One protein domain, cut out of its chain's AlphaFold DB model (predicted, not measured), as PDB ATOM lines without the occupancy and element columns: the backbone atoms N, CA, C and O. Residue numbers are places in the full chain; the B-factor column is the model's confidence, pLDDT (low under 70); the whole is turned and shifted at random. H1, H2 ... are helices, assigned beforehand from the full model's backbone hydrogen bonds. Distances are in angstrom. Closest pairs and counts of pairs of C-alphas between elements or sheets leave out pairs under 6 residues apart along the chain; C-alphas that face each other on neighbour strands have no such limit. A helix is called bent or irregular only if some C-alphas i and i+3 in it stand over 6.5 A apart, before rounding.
ATOM      1  N   THR A   3     146.845 190.391 153.444       81.62
ATOM      2  CA  THR A   3     146.403 188.993 153.415       81.62
ATOM      3  C   THR A   3     146.756 188.362 152.072       81.62
ATOM      4  O   THR A   3     146.788 189.038 151.040       81.62
ATOM      5  N   CYS A   4     147.054 187.062 152.082       84.69
ATOM      6  CA  CYS A   4     147.253 186.296 150.857       84.69
ATOM      7  C   CYS A   4     146.014 186.412 149.966       84.69
ATOM      8  O   CYS A   4     144.922 186.012 150.367       84.69
ATOM      9  N   GLN A   5     146.183 186.908 148.739       83.88
ATOM     10  CA  GLN A   5     145.055 187.068 147.828       83.88
ATOM     11  C   GLN A   5     144.478 185.723 147.379       83.88
ATOM     12  O   GLN A   5     143.342 185.699 146.926       83.88
ATOM     13  N   TRP A   6     145.202 184.607 147.538       86.44
ATOM     14  CA  TRP A   6     144.690 183.268 147.246       86.44
ATOM     15  C   TRP A   6     143.891 182.673 148.406       86.44
ATOM     16  O   TRP A   6     142.672 182.571 148.307       86.44
ATOM     17  N   CYS A   7     144.566 182.309 149.502       84.31
ATOM     18  CA  CYS A   7     143.944 181.588 150.613       84.31
ATOM     19  C   CYS A   7     143.250 182.488 151.638       84.31
ATOM     20  O   CYS A   7     142.482 181.973 152.430       84.31
ATOM     21  N   GLN A   8     143.532 183.797 151.666       82.19
ATOM     22  CA  GLN A   8     143.019 184.755 152.662       82.19
ATOM     23  C   GLN A   8     143.342 184.435 154.139       82.19
ATOM     24  O   GLN A   8     142.941 185.191 155.017       82.19
ATOM     25  N   LEU A   9     144.101 183.370 154.419       75.62
ATOM     26  CA  LEU A   9     144.430 182.905 155.772       75.62
ATOM     27  C   LEU A   9     145.716 183.536 156.316       75.62
ATOM     28  O   LEU A   9     145.758 184.016 157.445       75.62
ATOM     29  N   ASP A  10     146.772 183.548 155.503       69.00
ATOM     30  CA  ASP A  10     148.086 184.001 155.947       69.00
ATOM     31  C   ASP A  10     148.266 185.505 155.747       69.00
ATOM     32  O   ASP A  10     147.957 186.069 154.689       69.00
ATOM     33  N   THR A  11     148.855 186.145 156.755       67.06
ATOM     34  CA  THR A  11     149.321 187.527 156.659       67.06
ATOM     35  C   THR A  11     150.730 187.543 156.072       67.06
ATOM     36  O   THR A  11     151.671 187.026 156.674       67.06
ATOM     37  N   ILE A  12     150.888 188.157 154.902       72.50
ATOM     38  CA  ILE A  12     152.182 188.335 154.243       72.50
ATOM     39  C   ILE A  12     152.994 189.349 155.061       72.50
ATOM     40  O   ILE A  12     152.616 190.526 155.176       72.50
ATOM     41  N   LYS A  13     154.097 188.876 155.652       62.12
ATOM     42  CA  LYS A  13     155.113 189.715 156.292       62.12
ATOM     43  C   LYS A  13     156.161 190.114 155.237       62.12
ATOM     44  O   LYS A  13     156.810 189.241 154.685       62.12
ATOM     45  N   GLU A  14     156.295 191.433 155.037       60.59
ATOM     46  CA  GLU A  14     157.387 192.169 154.343       60.59
ATOM     47  C   GLU A  14     157.419 192.222 152.798       60.59
ATOM     48  O   GLU A  14     156.806 191.386 152.137       60.59
ATOM     49  N   PRO A  15     158.183 193.167 152.191       55.03
ATOM     50  CA  PRO A  15     158.454 194.564 152.556       55.03
ATOM     51  C   PRO A  15     157.663 195.534 151.650       55.03
ATOM     52  O   PRO A  15     157.245 195.211 150.539       55.03
ATOM     53  N   THR A  16     157.464 196.765 152.119       48.50
ATOM     54  CA  THR A  16     156.621 197.815 151.508       48.50
ATOM     55  C   THR A  16     157.021 198.229 150.079       48.50
ATOM     56  O   THR A  16     156.261 198.931 149.419       48.50
ATOM     57  N   SER A  17     158.192 197.805 149.599       53.38
ATOM     58  CA  SER A  17     158.783 198.184 148.310       53.38
ATOM     59  C   SER A  17     158.463 197.233 147.153       53.38
ATOM     60  O   SER A  17     158.720 197.576 146.002       53.38
ATOM     61  N   VAL A  18     157.900 196.049 147.422       56.75
ATOM     62  CA  VAL A  18     157.771 194.991 146.414       56.75
ATOM     63  C   VAL A  18     156.301 194.760 146.069       56.75
ATOM     64  O   VAL A  18     155.585 193.992 146.710       56.75
ATOM     65  N   SER A  19     155.815 195.466 145.047       55.28
ATOM     66  CA  SER A  19     154.397 195.475 144.663       55.28
ATOM     67  C   SER A  19     153.871 194.121 144.167       55.28
ATOM     68  O   SER A  19     152.652 193.945 144.146       55.28
ATOM     69  N   TRP A  20     154.746 193.174 143.802       58.25
ATOM     70  CA  TRP A  20     154.396 191.868 143.232       58.25
ATOM     71  C   TRP A  20     154.178 190.751 144.262       58.25
ATOM     72  O   TRP A  20     153.788 189.651 143.878       58.25
ATOM     73  N   VAL A  21     154.363 191.000 145.562       68.25
ATOM     74  CA  VAL A  21     154.109 189.978 146.592       68.25
ATOM     75  C   VAL A  21     152.642 190.039 147.031       68.25
ATOM     76  O   VAL A  21     152.242 190.885 147.833       68.25
ATOM     77  N   PHE A  22     151.815 189.159 146.465       78.44
ATOM     78  CA  PHE A  22     150.372 189.073 146.749       78.44
ATOM     79  C   PHE A  22     149.906 187.675 147.195       78.44
ATOM     80  O   PHE A  22     148.740 187.497 147.553       78.44
ATOM     81  N   LEU A  23     150.812 186.697 147.228       82.06
ATOM     82  CA  LEU A  23     150.580 185.341 147.727       82.06
ATOM     83  C   LEU A  23     151.444 185.083 148.964       82.06
ATOM     84  O   LEU A  23     152.554 185.602 149.064       82.06
ATOM     85  N   CYS A  24     150.963 184.251 149.891       84.81
ATOM     86  CA  CYS A  24     151.846 183.664 150.895       84.81
ATOM     87  C   CYS A  24     152.815 182.679 150.226       84.81
ATOM     88  O   CYS A  24     152.539 182.170 149.138       84.81
ATOM     89  N   ASN A  25     153.934 182.391 150.892       81.81
ATOM     90  CA  ASN A  25     154.986 181.511 150.375       81.81
ATOM     91  C   ASN A  25     154.414 180.159 149.893       81.81
ATOM     92  O   ASN A  25     154.659 179.745 148.762       81.81
ATOM     93  N   LYS A  26     153.523 179.548 150.688       83.81
ATOM     94  CA  LYS A  26     152.837 178.306 150.313       83.81
ATOM     95  C   LYS A  26     152.075 178.446 148.991       83.81
ATOM     96  O   LYS A  26     152.366 177.713 148.058       83.81
ATOM     97  N   CYS A  27     151.146 179.400 148.885       84.94
ATOM     98  CA  CYS A  27     150.359 179.597 147.664       84.94
ATOM     99  C   CYS A  27     151.220 179.999 146.460       84.94
ATOM    100  O   CYS A  27     150.896 179.633 145.334       84.94
ATOM    101  N   TYR A  28     152.312 180.731 146.675       84.44
ATOM    102  CA  TYR A  28     153.236 181.067 145.600       84.44
ATOM    103  C   TYR A  28     153.837 179.806 144.975       84.44
ATOM    104  O   TYR A  28     153.756 179.643 143.763       84.44
ATOM    105  N   HIS A  29     154.369 178.888 145.782       80.25
ATOM    106  CA  HIS A  29     154.956 177.665 145.242       80.25
ATOM    107  C   HIS A  29     153.889 176.684 144.744       80.25
ATOM    108  O   HIS A  29     153.912 176.295 143.582       80.25
ATOM    109  N   THR A  30     152.897 176.357 145.572       82.31
ATOM    110  CA  THR A  30     151.969 175.259 145.261       82.31
ATOM    111  C   THR A  30     150.907 175.609 144.230       82.31
ATOM    112  O   THR A  30     150.296 174.710 143.674       82.31
ATOM    113  N   ILE A  31     150.609 176.895 144.023       85.75
ATOM    114  CA  ILE A  31     149.610 177.333 143.039       85.75
ATOM    115  C   ILE A  31     150.314 178.016 141.879       85.75
ATOM    116  O   ILE A  31     150.242 177.546 140.750       85.75
ATOM    117  N   TYR A  32     150.999 179.131 142.135       83.00
ATOM    118  CA  TYR A  32     151.551 179.921 141.042       83.00
ATOM    119  C   TYR A  32     152.705 179.196 140.339       83.00
ATOM    120  O   TYR A  32     152.629 179.002 139.129       83.00
ATOM    121  N   VAL A  33     153.738 178.758 141.065       81.38
ATOM    122  CA  VAL A  33     154.903 178.088 140.462       81.38
ATOM    123  C   VAL A  33     154.507 176.773 139.801       81.38
ATOM    124  O   VAL A  33     154.870 176.563 138.643       81.38
ATOM    125  N   ASP A  34     153.746 175.937 140.500       80.25
ATOM    126  CA  ASP A  34     153.455 174.581 140.034       80.25
ATOM    127  C   ASP A  34     152.409 174.532 138.906       80.25
ATOM    128  O   ASP A  34     152.534 173.704 138.004       80.25
ATOM    129  N   TYR A  35     151.401 175.416 138.909       80.75
ATOM    130  CA  TYR A  35     150.291 175.341 137.945       80.75
ATOM    131  C   TYR A  35     150.290 176.445 136.888       80.75
ATOM    132  O   TYR A  35     149.809 176.218 135.779       80.75
ATOM    133  N   TYR A  36     150.780 177.645 137.209       84.62
ATOM    134  CA  TYR A  36     150.484 178.836 136.401       84.62
ATOM    135  C   TYR A  36     151.706 179.622 135.926       84.62
ATOM    136  O   TYR A  36     151.560 180.474 135.054       84.62
ATOM    137  N   ARG A  37     152.914 179.332 136.419       83.75
ATOM    138  CA  ARG A  37     154.147 180.047 136.048       83.75
ATOM    139  C   ARG A  37     154.499 179.915 134.568       83.75
ATOM    140  O   ARG A  37     155.109 180.819 134.010       83.75
ATOM    141  N   SER A  38     154.136 178.800 133.939       82.19
ATOM    142  CA  SER A  38     154.327 178.581 132.501       82.19
ATOM    143  C   SER A  38     153.291 179.304 131.633       82.19
ATOM    144  O   SER A  38     153.472 179.370 130.421       82.19
ATOM    145  N   ILE A  39     152.219 179.830 132.236       84.19
ATOM    146  CA  ILE A  39     151.068 180.427 131.546       84.19
ATOM    147  C   ILE A  39     151.033 181.944 131.756       84.19
ATOM    148  O   ILE A  39     150.744 182.688 130.826       84.19
ATOM    149  N   PHE A  40     151.333 182.399 132.973       82.75
ATOM    150  CA  PHE A  40     151.234 183.795 133.372       82.75
ATOM    151  C   PHE A  40     152.523 184.281 134.021       82.75
ATOM    152  O   PHE A  40     153.091 183.633 134.912       82.75
ATOM    153  N   THR A  41     152.922 185.501 133.674       85.81
ATOM    154  CA  THR A  41     153.842 186.263 134.521       85.81
ATOM    155  C   THR A  41     153.182 186.570 135.879       85.81
ATOM    156  O   THR A  41     151.950 186.552 135.991       85.81
ATOM    157  N   PRO A  42     153.954 186.874 136.942       81.88
ATOM    158  CA  PRO A  42     153.372 187.140 138.261       81.88
ATOM    159  C   PRO A  42     152.361 188.297 138.252       81.88
ATOM    160  O   PRO A  42     151.369 188.270 138.979       81.88
ATOM    161  N   GLU A  43     152.586 189.308 137.411       83.62
ATOM    162  CA  GLU A  43     151.697 190.464 137.280       83.62
ATOM    163  C   GLU A  43     150.384 190.124 136.568       83.62
ATOM    164  O   GLU A  43     149.316 190.555 137.007       83.62
ATOM    165  N   GLU A  44     150.440 189.332 135.497       84.69
ATOM    166  CA  GLU A  44     149.248 188.863 134.783       84.69
ATOM    167  C   GLU A  44     148.412 187.931 135.652       84.69
ATOM    168  O   GLU A  44     147.187 188.068 135.702       84.69
ATOM    169  N   PHE A  45     149.068 187.034 136.393       85.31
ATOM    170  CA  PHE A  45     148.397 186.158 137.343       85.31
ATOM    171  C   PHE A  45     147.655 186.969 138.408       85.31
ATOM    172  O   PHE A  45     146.508 186.672 138.731       85.31
ATOM    173  N   ARG A  46     148.273 188.045 138.912       84.44
ATOM    174  CA  ARG A  46     147.636 188.945 139.879       84.44
ATOM    175  C   ARG A  46     146.415 189.656 139.303       84.44
ATOM    176  O   ARG A  46     145.385 189.706 139.967       84.44
ATOM    177  N   LYS A  47     146.528 190.229 138.100       87.25
ATOM    178  CA  LYS A  47     145.419 190.956 137.451       87.25
ATOM    179  C   LYS A  47     144.212 190.052 137.206       87.25
ATOM    180  O   LYS A  47     143.085 190.523 137.278       87.25
ATOM    181  N   ASN A  48     144.455 188.768 136.955       85.00
ATOM    182  CA  ASN A  48     143.424 187.789 136.625       85.00
ATOM    183  C   ASN A  48     143.092 186.834 137.783       85.00
ATOM    184  O   ASN A  48     142.460 185.805 137.554       85.00
ATOM    185  N   ILE A  49     143.513 187.137 139.016       83.50
ATOM    186  CA  ILE A  49     143.492 186.163 140.116       83.50
ATOM    187  C   ILE A  49     142.092 185.610 140.414       83.50
ATOM    188  O   ILE A  49     141.963 184.417 140.673       83.50
ATOM    189  N   ASP A  50     141.044 186.429 140.315       83.00
ATOM    190  CA  ASP A  50     139.663 185.998 140.570       83.00
ATOM    191  C   ASP A  50     139.166 185.014 139.500       83.00
ATOM    192  O   ASP A  50     138.544 183.998 139.816       83.00
ATOM    193  N   VAL A  51     139.515 185.260 138.233       85.12
ATOM    194  CA  VAL A  51     139.202 184.356 137.117       85.12
ATOM    195  C   VAL A  51     139.988 183.055 137.252       85.12
ATOM    196  O   VAL A  51     139.428 181.968 137.110       85.12
ATOM    197  N   VAL A  52     141.282 183.149 137.572       86.62
ATOM    198  CA  VAL A  52     142.144 181.977 137.755       86.62
ATOM    199  C   VAL A  52     141.654 181.115 138.916       86.62
ATOM    200  O   VAL A  52     141.607 179.896 138.770       86.62
ATOM    201  N   LYS A  53     141.223 181.718 140.028       84.88
ATOM    202  CA  LYS A  53     140.594 180.993 141.140       84.88
ATOM    203  C   LYS A  53     139.351 180.234 140.701       84.88
ATOM    204  O   LYS A  53     139.265 179.041 140.970       84.88
ATOM    205  N   ALA A  54     138.430 180.887 139.992       81.81
ATOM    206  CA  ALA A  54     137.209 180.236 139.522       81.81
ATOM    207  C   ALA A  54     137.517 179.032 138.613       81.81
ATOM    208  O   ALA A  54     136.932 177.960 138.769       81.81
ATOM    209  N   ILE A  55     138.485 179.174 137.701       82.12
ATOM    210  CA  ILE A  55     138.932 178.077 136.831       82.12
ATOM    211  C   ILE A  55     139.587 176.958 137.651       82.12
ATOM    212  O   ILE A  55     139.292 175.786 137.418       82.12
ATOM    213  N   HIS A  56     140.455 177.304 138.604       82.69
ATOM    214  CA  HIS A  56     141.144 176.340 139.461       82.69
ATOM    215  C   HIS A  56     140.155 175.535 140.309       82.69
ATOM    216  O   HIS A  56     140.250 174.313 140.370       82.69
ATOM    217  N   GLU A  57     139.155 176.196 140.894       80.06
ATOM    218  CA  GLU A  57     138.083 175.544 141.647       80.06
ATOM    219  C   GLU A  57     137.255 174.602 140.773       80.06
ATOM    220  O   GLU A  57     136.929 173.502 141.211       80.06
ATOM    221  N   ILE A  58     136.928 174.986 139.533       77.31
ATOM    222  CA  ILE A  58     136.232 174.097 138.590       77.31
ATOM    223  C   ILE A  58     137.111 172.895 138.234       77.31
ATOM    224  O   ILE A  58     136.604 171.778 138.153       77.31
ATOM    225  N   HIS A  59     138.411 173.099 138.017       71.25
ATOM    226  CA  HIS A  59     139.345 172.016 137.717       71.25
ATOM    227  C   HIS A  59     139.471 171.029 138.880       71.25
ATOM    228  O   HIS A  59     139.365 169.823 138.663       71.25
ATOM    229  N   GLU A  60     139.637 171.523 140.105       69.56
ATOM    230  CA  GLU A  60     139.708 170.687 141.306       69.56
ATOM    231  C   GLU A  60     138.362 170.003 141.597       69.56
ATOM    232  O   GLU A  60     138.336 168.811 141.897       69.56
ATOM    233  N   LYS A  61     137.225 170.688 141.406       64.44
ATOM    234  CA  LYS A  61     135.891 170.065 141.506       64.44
ATOM    235  C   LYS A  61     135.699 168.962 140.470       64.44
ATOM    236  O   LYS A  61     135.323 167.864 140.847       64.44
ATOM    237  N   LYS A  62     136.042 169.192 139.198       59.41
ATOM    238  CA  LYS A  62     135.988 168.150 138.155       59.41
ATOM    239  C   LYS A  62     136.917 166.977 138.460       59.41
ATOM    240  O   LYS A  62     136.570 165.838 138.179       59.41
ATOM    241  N   LYS A  63     138.091 167.231 139.035       58.41
ATOM    242  CA  LYS A  63     139.017 166.173 139.457       58.41
ATOM    243  C   LYS A  63     138.425 165.315 140.581       58.41
ATOM    244  O   LYS A  63     138.601 164.102 140.552       58.41
ATOM    245  N   ASN A  64     137.686 165.931 141.504       55.72
ATOM    246  CA  ASN A  64     137.036 165.254 142.630       55.72
ATOM    247  C   ASN A  64     135.681 164.610 142.262       55.72
ATOM    248  O   ASN A  64     135.301 163.606 142.852       55.72
ATOM    249  N   GLU A  65     134.949 165.146 141.282       52.28
ATOM    250  CA  GLU A  65     133.649 164.617 140.834       52.28
ATOM    251  C   GLU A  65     133.770 163.373 139.947       52.28
ATOM    252  O   GLU A  65     132.816 162.604 139.840       52.28
ATOM    253  N   ILE A  66     134.925 163.126 139.317       55.94
ATOM    254  CA  ILE A  66     135.110 161.948 138.455       55.94
ATOM    255  C   ILE A  66     135.717 160.779 139.242       55.94
ATOM    256  O   ILE A  66     136.585 160.066 138.746       55.94
TER     257      ILE A  66
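AT A GLANCE: This is residues 3 to 66 of the 142 residues of an uncharacterized protein of Desulfovibrio aerotolerans (UniProt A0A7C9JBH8). A long helix, H3, runs out as an arm from a small body in which two shorter helices, H1 and H2, meet at a corner and a long loop, residues 3 to 24, fills out the rest. Residues 57 to 66, of which 57 to 65 belong to H3, stick out from this body. The printed part has 64 residues with three named helices, H1, H2 and H3 in that order along the chain, and no named strand; its class is all helix, with 35 of the 64 residues in the helices. The whole is only just compact, close to loose, with a radius of gyration of the C-alphas of 12.5 A. It is elongated, spanning 44 by 24 by 18 A.

IN THESE COORDINATES: H3, the longest helix, holds residues 49 to 65 and measures 23.7 A from C-alpha 49 at (143.492, 186.163, 140.116) to C-alpha 65 at (133.649, 164.617, 140.834). Before it comes H2, residues 42 to 47, 8.9 A long. H1 holds residues 25 to 36, begins with C-alpha 25 at (154.986, 181.511, 150.375) and is 14.9 A long. H1 is neither bent nor irregular, but only just: C-alphas 30 and 33 are 6.3 A apart. Residues 3 to 24 hold no named element.

HOW THE PARTS SIT: H3 touches no helix. H3 and H2 are close but not clearly touching; their closest C-alphas, those of Val 52 and Phe 45, are 7.5 A apart. Their lines are about perpendicular, at 86 degrees. H2 and H1 only just touch, with 3 pairs of C-alphas within 8 A, and H1 does so with residues 32 to 36 alone. The closest C-alphas of this pair are those of Phe 45 and Tyr 36, 7.7 A apart. The lines of H1 and H2 are about perpendicular too, at 86 degrees. H1 and H3 are apart. In H2 and H3 every O i to N i+4 pair is within hydrogen-bond range; in H1, 6 of 8 are.

THE WHOLE: The two C-alphas farthest apart are those of Ser 17 and Ile 66, at 44.4 A. Without residues 57 to 66, which stand free, the body has 54 residues and spans 28 by 21 by 18 A. The printed part, residues 3 to 66 of a chain of 142 residues, has no cut. The links from H1 to H2, of 5 residues, and from H2 to H3, of 1 residue, are tight. The mean pLDDT of the printed part is 76.1, and 18 residues are under 70: residues 10 to 11, 13 to 21 and 60 to 66.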